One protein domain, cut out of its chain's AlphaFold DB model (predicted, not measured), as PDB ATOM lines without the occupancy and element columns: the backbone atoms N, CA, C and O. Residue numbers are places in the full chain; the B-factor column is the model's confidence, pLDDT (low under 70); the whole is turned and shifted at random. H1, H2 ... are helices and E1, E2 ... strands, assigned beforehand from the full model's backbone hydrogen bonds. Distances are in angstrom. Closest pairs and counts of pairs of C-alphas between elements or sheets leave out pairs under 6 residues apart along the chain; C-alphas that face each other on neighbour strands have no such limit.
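AT A GLANCE: This is residues 2 to 65 and 131 to 150 of the 217 residues of an uncharacterized protein of Bacillus sp. AFS040349 (UniProt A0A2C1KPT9). The domain is a long, loose rod: at its middle H4 lies along one face of a small three-stranded sheet, making two layers, the short strand pair E1 and E5 forms one end, and H1 and H2 reach out at the other, with H3 leading back toward the sheet. The printed part has 84 residues, of mixed class, with four named helices and five named strands in the order E1 E2 H1 H2 H3 E3 E4 H4 E5. The sheets E2 - E3 - E4 and E1 - E5 are antiparallel; the radius of gyration of the C-alphas is 16.9 A and the spans are 57 by 24 by 19 A.

HOW THE PARTS SIT: E1, residues 5 to 7, and E5, residues 147 to 149, are antiparallel neighbours, with N 6 and O 148 within hydrogen-bond range at 2.8 A. E2, residues 15 to 18, is the antiparallel neighbour of E3, residues 53 to 57, with N 18 to O 54 at 2.9 A. H1, residues 23 to 35, and H2, residues 38 to 44, are close but not clearly touching, the closest C-alphas, of Tyr 33 and Phe 41, being 6.7 A apart. H3, residues 46 to 50, meets H2 only through their link. E3 and E4, residues 60 to 64, form an antiparallel hairpin, with N 55 to O 62 at 2.9 A. H4, residues 131 to 145, is on the sheet E2 E3 E4 at a height of 9.4 A; its closest C-alphas to E2 are those of Lys 139 and Val 15, 5.5 A apart. Every O i to N i+4 pair is within range in H2 and H4, 8 of 9 in H1, and 0 of 1 in H3, where 2 of 2 O i to N i+3 pairs are.

IN THESE COORDINATES: E1 begins at C-alpha 5 (166.145, 212.975, 202.943). H1 is 18.7 A long, E3 13.0 A, E4 13.2 A and H4 21.2 A. E5 ends at C-alpha 149 (167.570, 217.240, 203.201).

THE WHOLE: The C-alphas of Ala 2 and Arg 40 are farthest apart, 57.6 A. Residues 66 to 130 are not printed, and C-alphas 65 and 131 are 5.9 A apart across the cut. Of the links printed whole, E1 to E2 is short and the others are tight. Residues 2 to 4 and 12 to 13 have pLDDT under 70.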
ATOM      1  N   ALA A   2     164.153 216.045 212.345       48.62
ATOM      2  CA  ALA A   2     164.610 215.259 211.197       48.62
ATOM      3  C   ALA A   2     163.775 215.633 209.969       48.62
ATOM      4  O   ALA A   2     162.546 215.559 210.010       48.62
ATOM      5  N   GLN A   3     164.452 216.112 208.931       59.22
ATOM      6  CA  GLN A   3     163.858 216.401 207.634       59.22
ATOM      7  C   GLN A   3     163.892 215.122 206.788       59.22
ATOM      8  O   GLN A   3     164.739 214.249 207.000       59.22
ATOM      9  N   LEU A   4     162.932 214.976 205.872       68.69
ATOM     10  CA  LEU A   4     162.981 213.904 204.878       68.69
ATOM     11  C   LEU A   4     164.261 214.065 204.066       68.69
ATOM     12  O   LEU A   4     164.687 215.183 203.815       68.69
ATOM     13  N   LYS A   5     164.880 212.958 203.674       74.38
ATOM     14  CA  LYS A   5     166.145 212.975 202.943       74.38
ATOM     15  C   LYS A   5     165.938 212.525 201.505       74.38
ATOM     16  O   LYS A   5     165.108 211.658 201.238       74.38
ATOM     17  N   ARG A   6     166.711 213.100 200.592       79.62
ATOM     18  CA  ARG A   6     166.751 212.761 199.168       79.62
ATOM     19  C   ARG A   6     168.194 212.674 198.688       79.62
ATOM     20  O   ARG A   6     169.098 213.190 199.334       79.62
ATOM     21  N   LEU A   7     168.401 212.062 197.530       80.94
ATOM     22  CA  LEU A   7     169.689 212.135 196.844       80.94
ATOM     23  C   LEU A   7     169.914 213.542 196.273       80.94
ATOM     24  O   LEU A   7     168.951 214.269 195.973       80.94
ATOM     25  N   ALA A   8     171.181 213.925 196.136       80.62
ATOM     26  CA  ALA A   8     171.554 215.169 195.479       80.62
ATOM     27  C   ALA A   8     171.120 215.167 194.001       80.62
ATOM     28  O   ALA A   8     171.197 214.151 193.300       80.62
ATOM     29  N   LYS A   9     170.645 216.318 193.518       79.69
ATOM     30  CA  LYS A   9     170.275 216.510 192.106       79.69
ATOM     31  C   LYS A   9     171.510 216.778 191.237       79.69
ATOM     32  O   LYS A   9     172.621 216.934 191.735       79.69
ATOM     33  N   LYS A  10     171.341 216.795 189.906       74.19
ATOM     34  CA  LYS A  10     172.462 216.983 188.959       74.19
ATOM     35  C   LYS A  10     173.121 218.364 189.063       74.19
ATOM     36  O   LYS A  10     174.308 218.473 188.790       74.19
ATOM     37  N   ASP A  11     172.330 219.369 189.407       70.81
ATOM     38  CA  ASP A  11     172.664 220.788 189.540       70.81
ATOM     39  C   ASP A  11     173.206 221.159 190.930       70.81
ATOM     40  O   ASP A  11     173.693 222.265 191.139       70.81
ATOM     41  N   GLU A  12     173.164 220.228 191.882       69.56
ATOM     42  CA  GLU A  12     173.677 220.427 193.233       69.56
ATOM     43  C   GLU A  12     175.165 220.061 193.269       69.56
ATOM     44  O   GLU A  12     175.548 218.915 193.498       69.56
ATOM     45  N   GLU A  13     176.007 221.049 192.965       65.31
ATOM     46  CA  GLU A  13     177.448 220.869 192.776       65.31
ATOM     47  C   GLU A  13     178.217 220.707 194.097       65.31
ATOM     48  O   GLU A  13     178.759 221.666 194.641       65.31
ATOM     49  N   ASP A  14     178.328 219.474 194.592       73.50
ATOM     50  CA  ASP A  14     179.246 219.147 195.702       73.50
ATOM     51  C   ASP A  14     180.705 218.977 195.222       73.50
ATOM     52  O   ASP A  14     181.647 218.980 196.019       73.50
ATOM     53  N   VAL A  15     180.896 218.845 193.901       80.81
ATOM     54  CA  VAL A  15     182.202 218.726 193.238       80.81
ATOM     55  C   VAL A  15     182.280 219.673 192.048       80.81
ATOM     56  O   VAL A  15     181.508 219.556 191.090       80.81
ATOM     57  N   ALA A  16     183.268 220.564 192.080       84.19
ATOM     58  CA  ALA A  16     183.564 221.489 190.991       84.19
ATOM     59  C   ALA A  16     184.836 221.041 190.266       84.19
ATOM     60  O   ALA A  16     185.929 221.075 190.833       84.19
ATOM     61  N   ILE A  17     184.703 220.615 189.010       86.56
ATOM     62  CA  ILE A  17     185.843 220.223 188.174       86.56
ATOM     63  C   ILE A  17     186.345 221.458 187.439       86.56
ATOM     64  O   ILE A  17     185.587 222.136 186.745       86.56
ATOM     65  N   GLN A  18     187.639 221.741 187.557       86.81
ATOM     66  CA  GLN A  18     188.271 222.755 186.734       86.81
ATOM     67  C   GLN A  18     188.489 222.171 185.339       86.81
ATOM     68  O   GLN A  18     189.334 221.294 185.149       86.81
ATOM     69  N   ILE A  19     187.724 222.667 184.363       84.69
ATOM     70  CA  ILE A  19     187.855 222.242 182.969       84.69
ATOM     71  C   ILE A  19     189.303 222.512 182.526       84.69
ATOM     72  O   ILE A  19     189.764 223.655 182.599       84.69
ATOM     73  N   PRO A  20     190.046 221.486 182.075       82.31
ATOM     74  CA  PRO A  20     191.453 221.642 181.717       82.31
ATOM     75  C   PRO A  20     191.644 222.325 180.356       82.31
ATOM     76  O   PRO A  20     192.774 222.471 179.912       82.31
ATOM     77  N   LEU A  21     190.561 222.712 179.684       86.75
ATOM     78  CA  LEU A  21     190.530 223.304 178.354       86.75
ATOM     79  C   LEU A  21     189.824 224.656 178.407       86.75
ATOM     80  O   LEU A  21     188.821 224.829 179.098       86.75
ATOM     81  N   SER A  22     190.339 225.598 177.634       87.94
ATOM     82  CA  SER A  22     189.680 226.862 177.329       87.94
ATOM     83  C   SER A  22     188.505 226.663 176.365       87.94
ATOM     84  O   SER A  22     188.427 225.677 175.630       87.94
ATOM     85  N   SER A  23     187.587 227.628 176.328       89.31
ATOM     86  CA  SER A  23     186.460 227.620 175.388       89.31
ATOM     87  C   SER A  23     186.909 227.599 173.922       89.31
ATOM     88  O   SER A  23     186.292 226.919 173.107       89.31
ATOM     89  N   SER A  24     188.007 228.281 173.585       91.06
ATOM     90  CA  SER A  24     188.595 228.251 172.242       91.06
ATOM     91  C   SER A  24     189.164 226.876 171.888       91.06
ATOM     92  O   SER A  24     188.925 226.403 170.781       91.06
ATOM     93  N   GLU A  25     189.851 226.200 172.816       89.56
ATOM     94  CA  GLU A  25     190.342 224.828 172.613       89.56
ATOM     95  C   GLU A  25     189.196 223.828 172.425       89.56
ATOM     96  O   GLU A  25     189.313 222.901 171.625       89.56
ATOM     97  N   ILE A  26     188.082 224.008 173.141       90.19
ATOM     98  CA  ILE A  26     186.885 223.173 172.974       90.19
ATOM     99  C   ILE A  26     186.297 223.374 171.575       90.19
ATOM    100  O   ILE A  26     186.084 222.391 170.866       90.19
ATOM    101  N   SER A  27     186.087 224.623 171.154       91.88
ATOM    102  CA  SER A  27     185.566 224.936 169.819       91.88
ATOM    103  C   SER A  27     186.484 224.423 168.703       91.88
ATOM    104  O   SER A  27     185.999 223.792 167.765       91.88
ATOM    105  N   ASP A  28     187.803 224.616 168.826       92.56
ATOM    106  CA  ASP A  28     188.790 224.073 167.882       92.56
ATOM    107  C   ASP A  28     188.702 222.545 167.822       92.56
ATOM    108  O   ASP A  28     188.604 221.977 166.738       92.56
ATOM    109  N   ARG A  29     188.636 221.858 168.972       91.06
ATOM    110  CA  ARG A  29     188.492 220.395 169.008       91.06
ATOM    111  C   ARG A  29     187.222 219.911 168.323       91.06
ATOM    112  O   ARG A  29     187.293 218.900 167.635       91.06
ATOM    113  N   VAL A  30     186.087 220.584 168.510       92.81
ATOM    114  CA  VAL A  30     184.818 220.195 167.871       92.81
ATOM    115  C   VAL A  30     184.933 220.276 166.349       92.81
ATOM    116  O   VAL A  30     184.556 219.326 165.666       92.81
ATOM    117  N   LEU A  31     185.511 221.359 165.825       93.88
ATOM    118  CA  LEU A  31     185.742 221.524 164.386       93.88
ATOM    119  C   LEU A  31     186.717 220.463 163.856       93.88
ATOM    120  O   LEU A  31     186.405 219.708 162.937       93.88
ATOM    121  N   GLN A  32     187.878 220.340 164.500       92.19
ATOM    122  CA  GLN A  32     188.942 219.432 164.073       92.19
ATOM    123  C   GLN A  32     188.562 217.953 164.207       92.19
ATOM    124  O   GLN A  32     189.130 217.122 163.503       92.19
ATOM    125  N   TYR A  33     187.618 217.600 165.083       90.44
ATOM    126  CA  TYR A  33     187.128 216.226 165.215       90.44
ATOM    127  C   TYR A  33     186.396 215.747 163.956       90.44
ATOM    128  O   TYR A  33     186.442 214.563 163.634       90.44
ATOM    129  N   VAL A  34     185.742 216.665 163.241       92.62
ATOM    130  CA  VAL A  34     185.061 216.373 161.972       92.62
ATOM    131  C   VAL A  34     186.044 216.416 160.799       92.62
ATOM    132  O   VAL A  34     185.930 215.621 159.870       92.62
ATOM    133  N   GLU A  35     187.018 217.327 160.839       93.81
ATOM    134  CA  GLU A  35     187.942 217.576 159.724       93.81
ATOM    135  C   GLU A  35     189.139 216.614 159.665       93.81
ATOM    136  O   GLU A  35     189.609 216.267 158.579       93.81
ATOM    137  N   LEU A  36     189.684 216.212 160.817       91.56
ATOM    138  CA  LEU A  36     190.914 215.427 160.881       91.56
ATOM    139  C   LEU A  36     190.631 213.929 160.945       91.56
ATOM    140  O   LEU A  36     189.757 213.464 161.673       91.56
ATOM    141  N   ASP A  37     191.478 213.142 160.277       89.12
ATOM    142  CA  ASP A  37     191.521 211.708 160.540       89.12
ATOM    143  C   ASP A  37     191.938 211.431 162.003       89.12
ATOM    144  O   ASP A  37     192.703 212.210 162.592       89.12
ATOM    145  N   PRO A  38     191.509 210.301 162.596       84.56
ATOM    146  CA  PRO A  38     191.781 209.992 164.001       84.56
ATOM    147  C   PRO A  38     193.263 210.042 164.402       84.56
ATOM    148  O   PRO A  38     193.585 210.394 165.537       84.56
ATOM    149  N   SER A  39     194.189 209.717 163.491       82.69
ATOM    150  CA  SER A  39     195.628 209.744 163.775       82.69
ATOM    151  C   SER A  39     196.155 211.180 163.837       82.69
ATOM    152  O   SER A  39     196.914 211.515 164.750       82.69
ATOM    153  N   ARG A  40     195.742 212.054 162.909       87.50
ATOM    154  CA  ARG A  40     196.083 213.488 162.961       87.50
ATOM    155  C   ARG A  40     195.465 214.169 164.173       87.50
ATOM    156  O   ARG A  40     196.171 214.896 164.869       87.50
ATOM    157  N   PHE A  41     194.200 213.874 164.466       87.56
ATOM    158  CA  PHE A  41     193.518 214.385 165.651       87.56
ATOM    159  C   PHE A  41     194.246 213.963 166.934       87.56
ATOM    160  O   PHE A  41     194.576 214.798 167.774       87.56
ATOM    161  N   SER A  42     194.583 212.675 167.055       83.12
ATOM    162  CA  SER A  42     195.320 212.149 168.207       83.12
ATOM    163  C   SER A  42     196.678 212.829 168.388       83.12
ATOM    164  O   SER A  42     197.004 213.233 169.499       83.12
ATOM    165  N   LYS A  43     197.455 213.012 167.312       84.94
ATOM    166  CA  LYS A  43     198.763 213.686 167.381       84.94
ATOM    167  C   LYS A  43     198.658 215.150 167.797       84.94
ATOM    168  O   LYS A  43     199.547 215.616 168.501       84.94
ATOM    169  N   ARG A  44     197.613 215.859 167.359       89.06
ATOM    170  CA  ARG A  44     197.409 217.284 167.659       89.06
ATOM    171  C   ARG A  44     197.147 217.542 169.142       89.06
ATOM    172  O   ARG A  44     197.592 218.562 169.645       89.06
ATOM    173  N   TYR A  45     196.459 216.623 169.819       88.06
ATOM    174  CA  TYR A  45     196.015 216.789 171.208       88.06
ATOM    175  C   TYR A  45     196.634 215.764 172.176       88.06
ATOM    176  O   TYR A  45     196.042 215.442 173.209       88.06
ATOM    177  N   ASN A  46     197.784 215.174 171.829       85.31
ATOM    178  CA  ASN A  46     198.413 214.120 172.637       85.31
ATOM    179  C   ASN A  46     199.035 214.635 173.944       85.31
ATOM    180  O   ASN A  46     199.240 213.862 174.877       85.31
ATOM    181  N   ASP A  47     199.332 215.925 174.014       84.75
ATOM    182  CA  ASP A  47     199.870 216.622 175.174       84.75
ATOM    183  C   ASP A  47     198.867 216.618 176.336       84.75
ATOM    184  O   ASP A  47     199.257 216.434 177.492       84.75
ATOM    185  N   LEU A  48     197.567 216.688 176.022       88.44
ATOM    186  CA  LEU A  48     196.478 216.624 176.998       88.44
ATOM    187  C   LEU A  48     196.468 215.323 177.807       88.44
ATOM    188  O   LEU A  48     195.986 215.318 178.938       88.44
ATOM    189  N   LEU A  49     197.026 214.232 177.271       89.44
ATOM    190  CA  LEU A  49     197.125 212.955 177.980       89.44
ATOM    191  C   LEU A  49     197.895 213.106 179.300       89.44
ATOM    192  O   LEU A  49     197.519 212.546 180.329       89.44
ATOM    193  N   TYR A  50     198.960 213.904 179.287       91.38
ATOM    194  CA  TYR A  50     199.816 214.115 180.452       91.38
ATOM    195  C   TYR A  50     199.440 215.365 181.253       91.38
ATOM    196  O   TYR A  50     200.046 215.630 182.296       91.38
ATOM    197  N   ARG A  51     198.391 216.085 180.841       90.56
ATOM    198  CA  ARG A  51     197.862 217.220 181.589       90.56
ATOM    199  C   ARG A  51     197.033 216.728 182.787       90.56
ATOM    200  O   ARG A  51     196.117 215.919 182.610       90.56
ATOM    201  N   PRO A  52     197.350 217.182 184.007       92.75
ATOM    202  CA  PRO A  52     196.551 216.860 185.179       92.75
ATOM    203  C   PRO A  52     195.208 217.598 185.154       92.75
ATOM    204  O   PRO A  52     195.085 218.660 184.542       92.75
ATOM    205  N   VAL A  53     194.221 217.053 185.863       94.38
ATOM    206  CA  VAL A  53     192.906 217.680 186.060       94.38
ATOM    207  C   VAL A  53     192.717 217.996 187.531       94.38
ATOM    208  O   VAL A  53     192.972 217.145 188.381       94.38
ATOM    209  N   SER A  54     192.269 219.215 187.817       94.62
ATOM    210  CA  SER A  54     192.003 219.676 189.176       94.62
ATOM    211  C   SER A  54     190.505 219.686 189.451       94.62
ATOM    212  O   SER A  54     189.709 220.034 188.578       94.62
ATOM    213  N   PHE A  55     190.112 219.334 190.667       92.75
ATOM    214  CA  PHE A  55     188.733 219.454 191.130       92.75
ATOM    215  C   PHE A  55     188.699 219.825 192.610       92.75
ATOM    216  O   PHE A  55     189.657 219.577 193.342       92.75
ATOM    217  N   THR A  56     187.599 220.427 193.041       91.88
ATOM    218  CA  THR A  56     187.349 220.758 194.444       91.88
ATOM    219  C   THR A  56     186.278 219.827 194.987       91.88
ATOM    220  O   THR A  56     185.208 219.726 194.387       91.88
ATOM    221  N   LEU A  57     186.557 219.172 196.112       86.81
ATOM    222  CA  LEU A  57     185.635 218.302 196.841       86.81
ATOM    223  C   LEU A  57     185.647 218.734 198.308       86.81
ATOM    224  O   LEU A  57     186.712 218.844 198.904       86.81
ATOM    225  N   ASN A  58     184.479 219.015 198.892       83.50
ATOM    226  CA  ASN A  58     184.355 219.448 200.294       83.50
ATOM    227  C   ASN A  58     185.236 220.663 200.671       83.50
ATOM    228  O   ASN A  58     185.672 220.798 201.811       83.50
ATOM    229  N   GLY A  59     185.512 221.553 199.711       84.69
ATOM    230  CA  GLY A  59     186.381 222.721 199.901       84.69
ATOM    231  C   GLY A  59     187.883 222.445 199.756       84.69
ATOM    232  O   GLY A  59     188.664 223.395 199.696       84.69
ATOM    233  N   GLU A  60     188.297 221.185 199.623       90.38
ATOM    234  CA  GLU A  60     189.684 220.802 199.372       90.38
ATOM    235  C   GLU A  60     189.959 220.665 197.874       90.38
ATOM    236  O   GLU A  60     189.145 220.150 197.105       90.38
ATOM    237  N   LYS A  61     191.129 221.150 197.443       93.75
ATOM    238  CA  LYS A  61     191.578 221.034 196.056       93.75
ATOM    239  C   LYS A  61     192.349 219.738 195.869       93.75
ATOM    240  O   LYS A  61     193.349 219.501 196.543       93.75
ATOM    241  N   HIS A  62     191.940 218.965 194.878       93.50
ATOM    242  CA  HIS A  62     192.600 217.739 194.457       93.50
ATOM    243  C   HIS A  62     193.059 217.853 193.008       93.50
ATOM    244  O   HIS A  62     192.503 218.610 192.211       93.50
ATOM    245  N   GLN A  63     194.077 217.071 192.664       94.38
ATOM    246  CA  GLN A  63     194.642 217.013 191.325       94.38
ATOM    247  C   GLN A  63     194.899 215.556 190.952       94.38
ATOM    248  O   GLN A  63     195.523 214.821 191.714       94.38
ATOM    249  N   ILE A  64     194.421 215.143 189.780       93.00
ATOM    250  CA  ILE A  64     194.575 213.777 189.281       93.00
ATOM    251  C   ILE A  64     195.365 213.739 187.981       93.00
ATOM    252  O   ILE A  64     195.168 214.536 187.061       93.00
ATOM    253  N   GLN A  65     196.260 212.764 187.918       93.31
ATOM    254  CA  GLN A  65     196.962 212.344 186.722       93.31
ATOM    255  C   GLN A  65     197.236 210.851 186.875       93.31
ATOM    256  O   GLN A  65     197.919 210.482 187.815       93.31
ATOM    257  N   ASN A 131     192.041 211.601 182.204       92.75
ATOM    258  CA  ASN A 131     191.963 212.218 183.535       92.75
ATOM    259  C   ASN A 131     190.672 213.017 183.718       92.75
ATOM    260  O   ASN A 131     190.068 212.968 184.781       92.75
ATOM    261  N   TRP A 132     190.218 213.718 182.676       91.81
ATOM    262  CA  TRP A 132     188.975 214.481 182.756       91.81
ATOM    263  C   TRP A 132     187.765 213.561 182.932       91.81
ATOM    264  O   TRP A 132     186.937 213.809 183.800       91.81
ATOM    265  N   SER A 133     187.710 212.441 182.209       92.12
ATOM    266  CA  SER A 133     186.637 211.456 182.384       92.12
ATOM    267  C   SER A 133     186.650 210.828 183.779       92.12
ATOM    268  O   SER A 133     185.588 210.574 184.335       92.12
ATOM    269  N   VAL A 134     187.831 210.621 184.370       93.81
ATOM    270  CA  VAL A 134     187.936 210.153 185.760       93.81
ATOM    271  C   VAL A 134     187.427 211.212 186.744       93.81
ATOM    272  O   VAL A 134     186.705 210.865 187.672       93.81
ATOM    273  N   ALA A 135     187.736 212.498 186.538       92.81
ATOM    274  CA  ALA A 135     187.191 213.576 187.369       92.81
ATOM    275  C   ALA A 135     185.656 213.646 187.288       92.81
ATOM    276  O   ALA A 135     184.995 213.741 188.322       92.81
ATOM    277  N   GLU A 136     185.087 213.555 186.083       91.94
ATOM    278  CA  GLU A 136     183.629 213.525 185.880       91.94
ATOM    279  C   GLU A 136     182.984 212.320 186.572       91.94
ATOM    280  O   GLU A 136     181.917 212.438 187.177       91.94
ATOM    281  N   GLU A 137     183.652 211.166 186.554       93.44
ATOM    282  CA  GLU A 137     183.170 209.979 187.251       93.44
ATOM    283  C   GLU A 137     183.217 210.142 188.777       93.44
ATOM    284  O   GLU A 137     182.268 209.763 189.459       93.44
ATOM    285  N   ILE A 138     184.254 210.787 189.324       91.50
ATOM    286  CA  ILE A 138     184.299 211.159 190.748       91.50
ATOM    287  C   ILE A 138     183.119 212.080 191.091       91.50
ATOM    288  O   ILE A 138     182.400 211.809 192.053       91.50
ATOM    289  N   LYS A 139     182.854 213.117 190.280       90.31
ATOM    290  CA  LYS A 139     181.687 214.005 190.458       90.31
ATOM    291  C   LYS A 139     180.375 213.216 190.441       90.31
ATOM    292  O   LYS A 139     179.501 213.457 191.276       90.31
ATOM    293  N   ARG A 140     180.232 212.245 189.531       89.75
ATOM    294  CA  ARG A 140     179.044 211.379 189.439       89.75
ATOM    295  C   ARG A 140     178.862 210.519 190.689       89.75
ATOM    296  O   ARG A 140     177.738 210.434 191.183       89.75
ATOM    297  N   LEU A 141     179.932 209.880 191.165       90.50
ATOM    298  CA  LEU A 141     179.908 208.995 192.331       90.50
ATOM    299  C   LEU A 141     179.586 209.764 193.611       90.50
ATOM    300  O   LEU A 141     178.675 209.361 194.327       90.50
ATOM    301  N   VAL A 142     180.248 210.903 193.841       88.50
ATOM    302  CA  VAL A 142     179.975 211.766 195.002       88.50
ATOM    303  C   VAL A 142     178.509 212.176 195.024       88.50
ATOM    304  O   VAL A 142     177.840 211.978 196.025       88.50
ATOM    305  N   ARG A 143     177.958 212.636 193.896       85.44
ATOM    306  CA  ARG A 143     176.541 213.018 193.813       85.44
ATOM    307  C   ARG A 143     175.580 211.877 194.175       85.44
ATOM    308  O   ARG A 143     174.545 212.130 194.778       85.44
ATOM    309  N   ILE A 144     175.872 210.644 193.754       84.75
ATOM    310  CA  ILE A 144     175.008 209.483 194.043       84.75
ATOM    311  C   ILE A 144     175.070 209.108 195.526       84.75
ATOM    312  O   ILE A 144     174.073 208.633 196.064       84.75
ATOM    313  N   ASP A 145     176.211 209.335 196.171       84.25
ATOM    314  CA  ASP A 145     176.409 209.065 197.595       84.25
ATOM    315  C   ASP A 145     175.965 210.240 198.491       84.25
ATOM    316  O   ASP A 145     175.678 210.062 199.676       84.25
ATOM    317  N   THR A 146     175.831 211.456 197.939       82.94
ATOM    318  CA  THR A 146     175.349 212.606 198.707       82.94
ATOM    319  C   THR A 146     173.854 212.498 198.990       82.94
ATOM    320  O   THR A 146     172.997 212.535 198.102       82.94
ATOM    321  N   ILE A 147     173.538 212.510 200.282       82.44
ATOM    322  CA  ILE A 147     172.183 212.650 200.797       82.44
ATOM    323  C   ILE A 147     171.971 214.099 201.249       82.44
ATOM    324  O   ILE A 147     172.697 214.596 202.110       82.44
ATOM    325  N   LYS A 148     170.943 214.763 200.713       80.00
ATOM    326  CA  LYS A 148     170.510 216.103 201.124       80.00
ATOM    327  C   LYS A 148     169.153 216.060 201.805       80.00
ATOM    328  O   LYS A 148     168.343 215.161 201.567       80.00
ATOM    329  N   ASP A 149     168.898 217.053 202.642       78.81
ATOM    330  CA  ASP A 149     167.570 217.240 203.201       78.81
ATOM    331  C   ASP A 149     166.607 217.715 202.096       78.81
ATOM    332  O   ASP A 149     166.943 218.484 201.191       78.81
ATOM    333  N   MET A 150     165.398 217.172 202.119       75.50
ATOM    334  CA  MET A 150     164.308 217.533 201.235       75.50
ATOM    335  C   MET A 150     163.549 218.677 201.890       75.50
ATOM    336  O   MET A 150     162.839 218.464 202.873       75.50
TER     337      MET A 150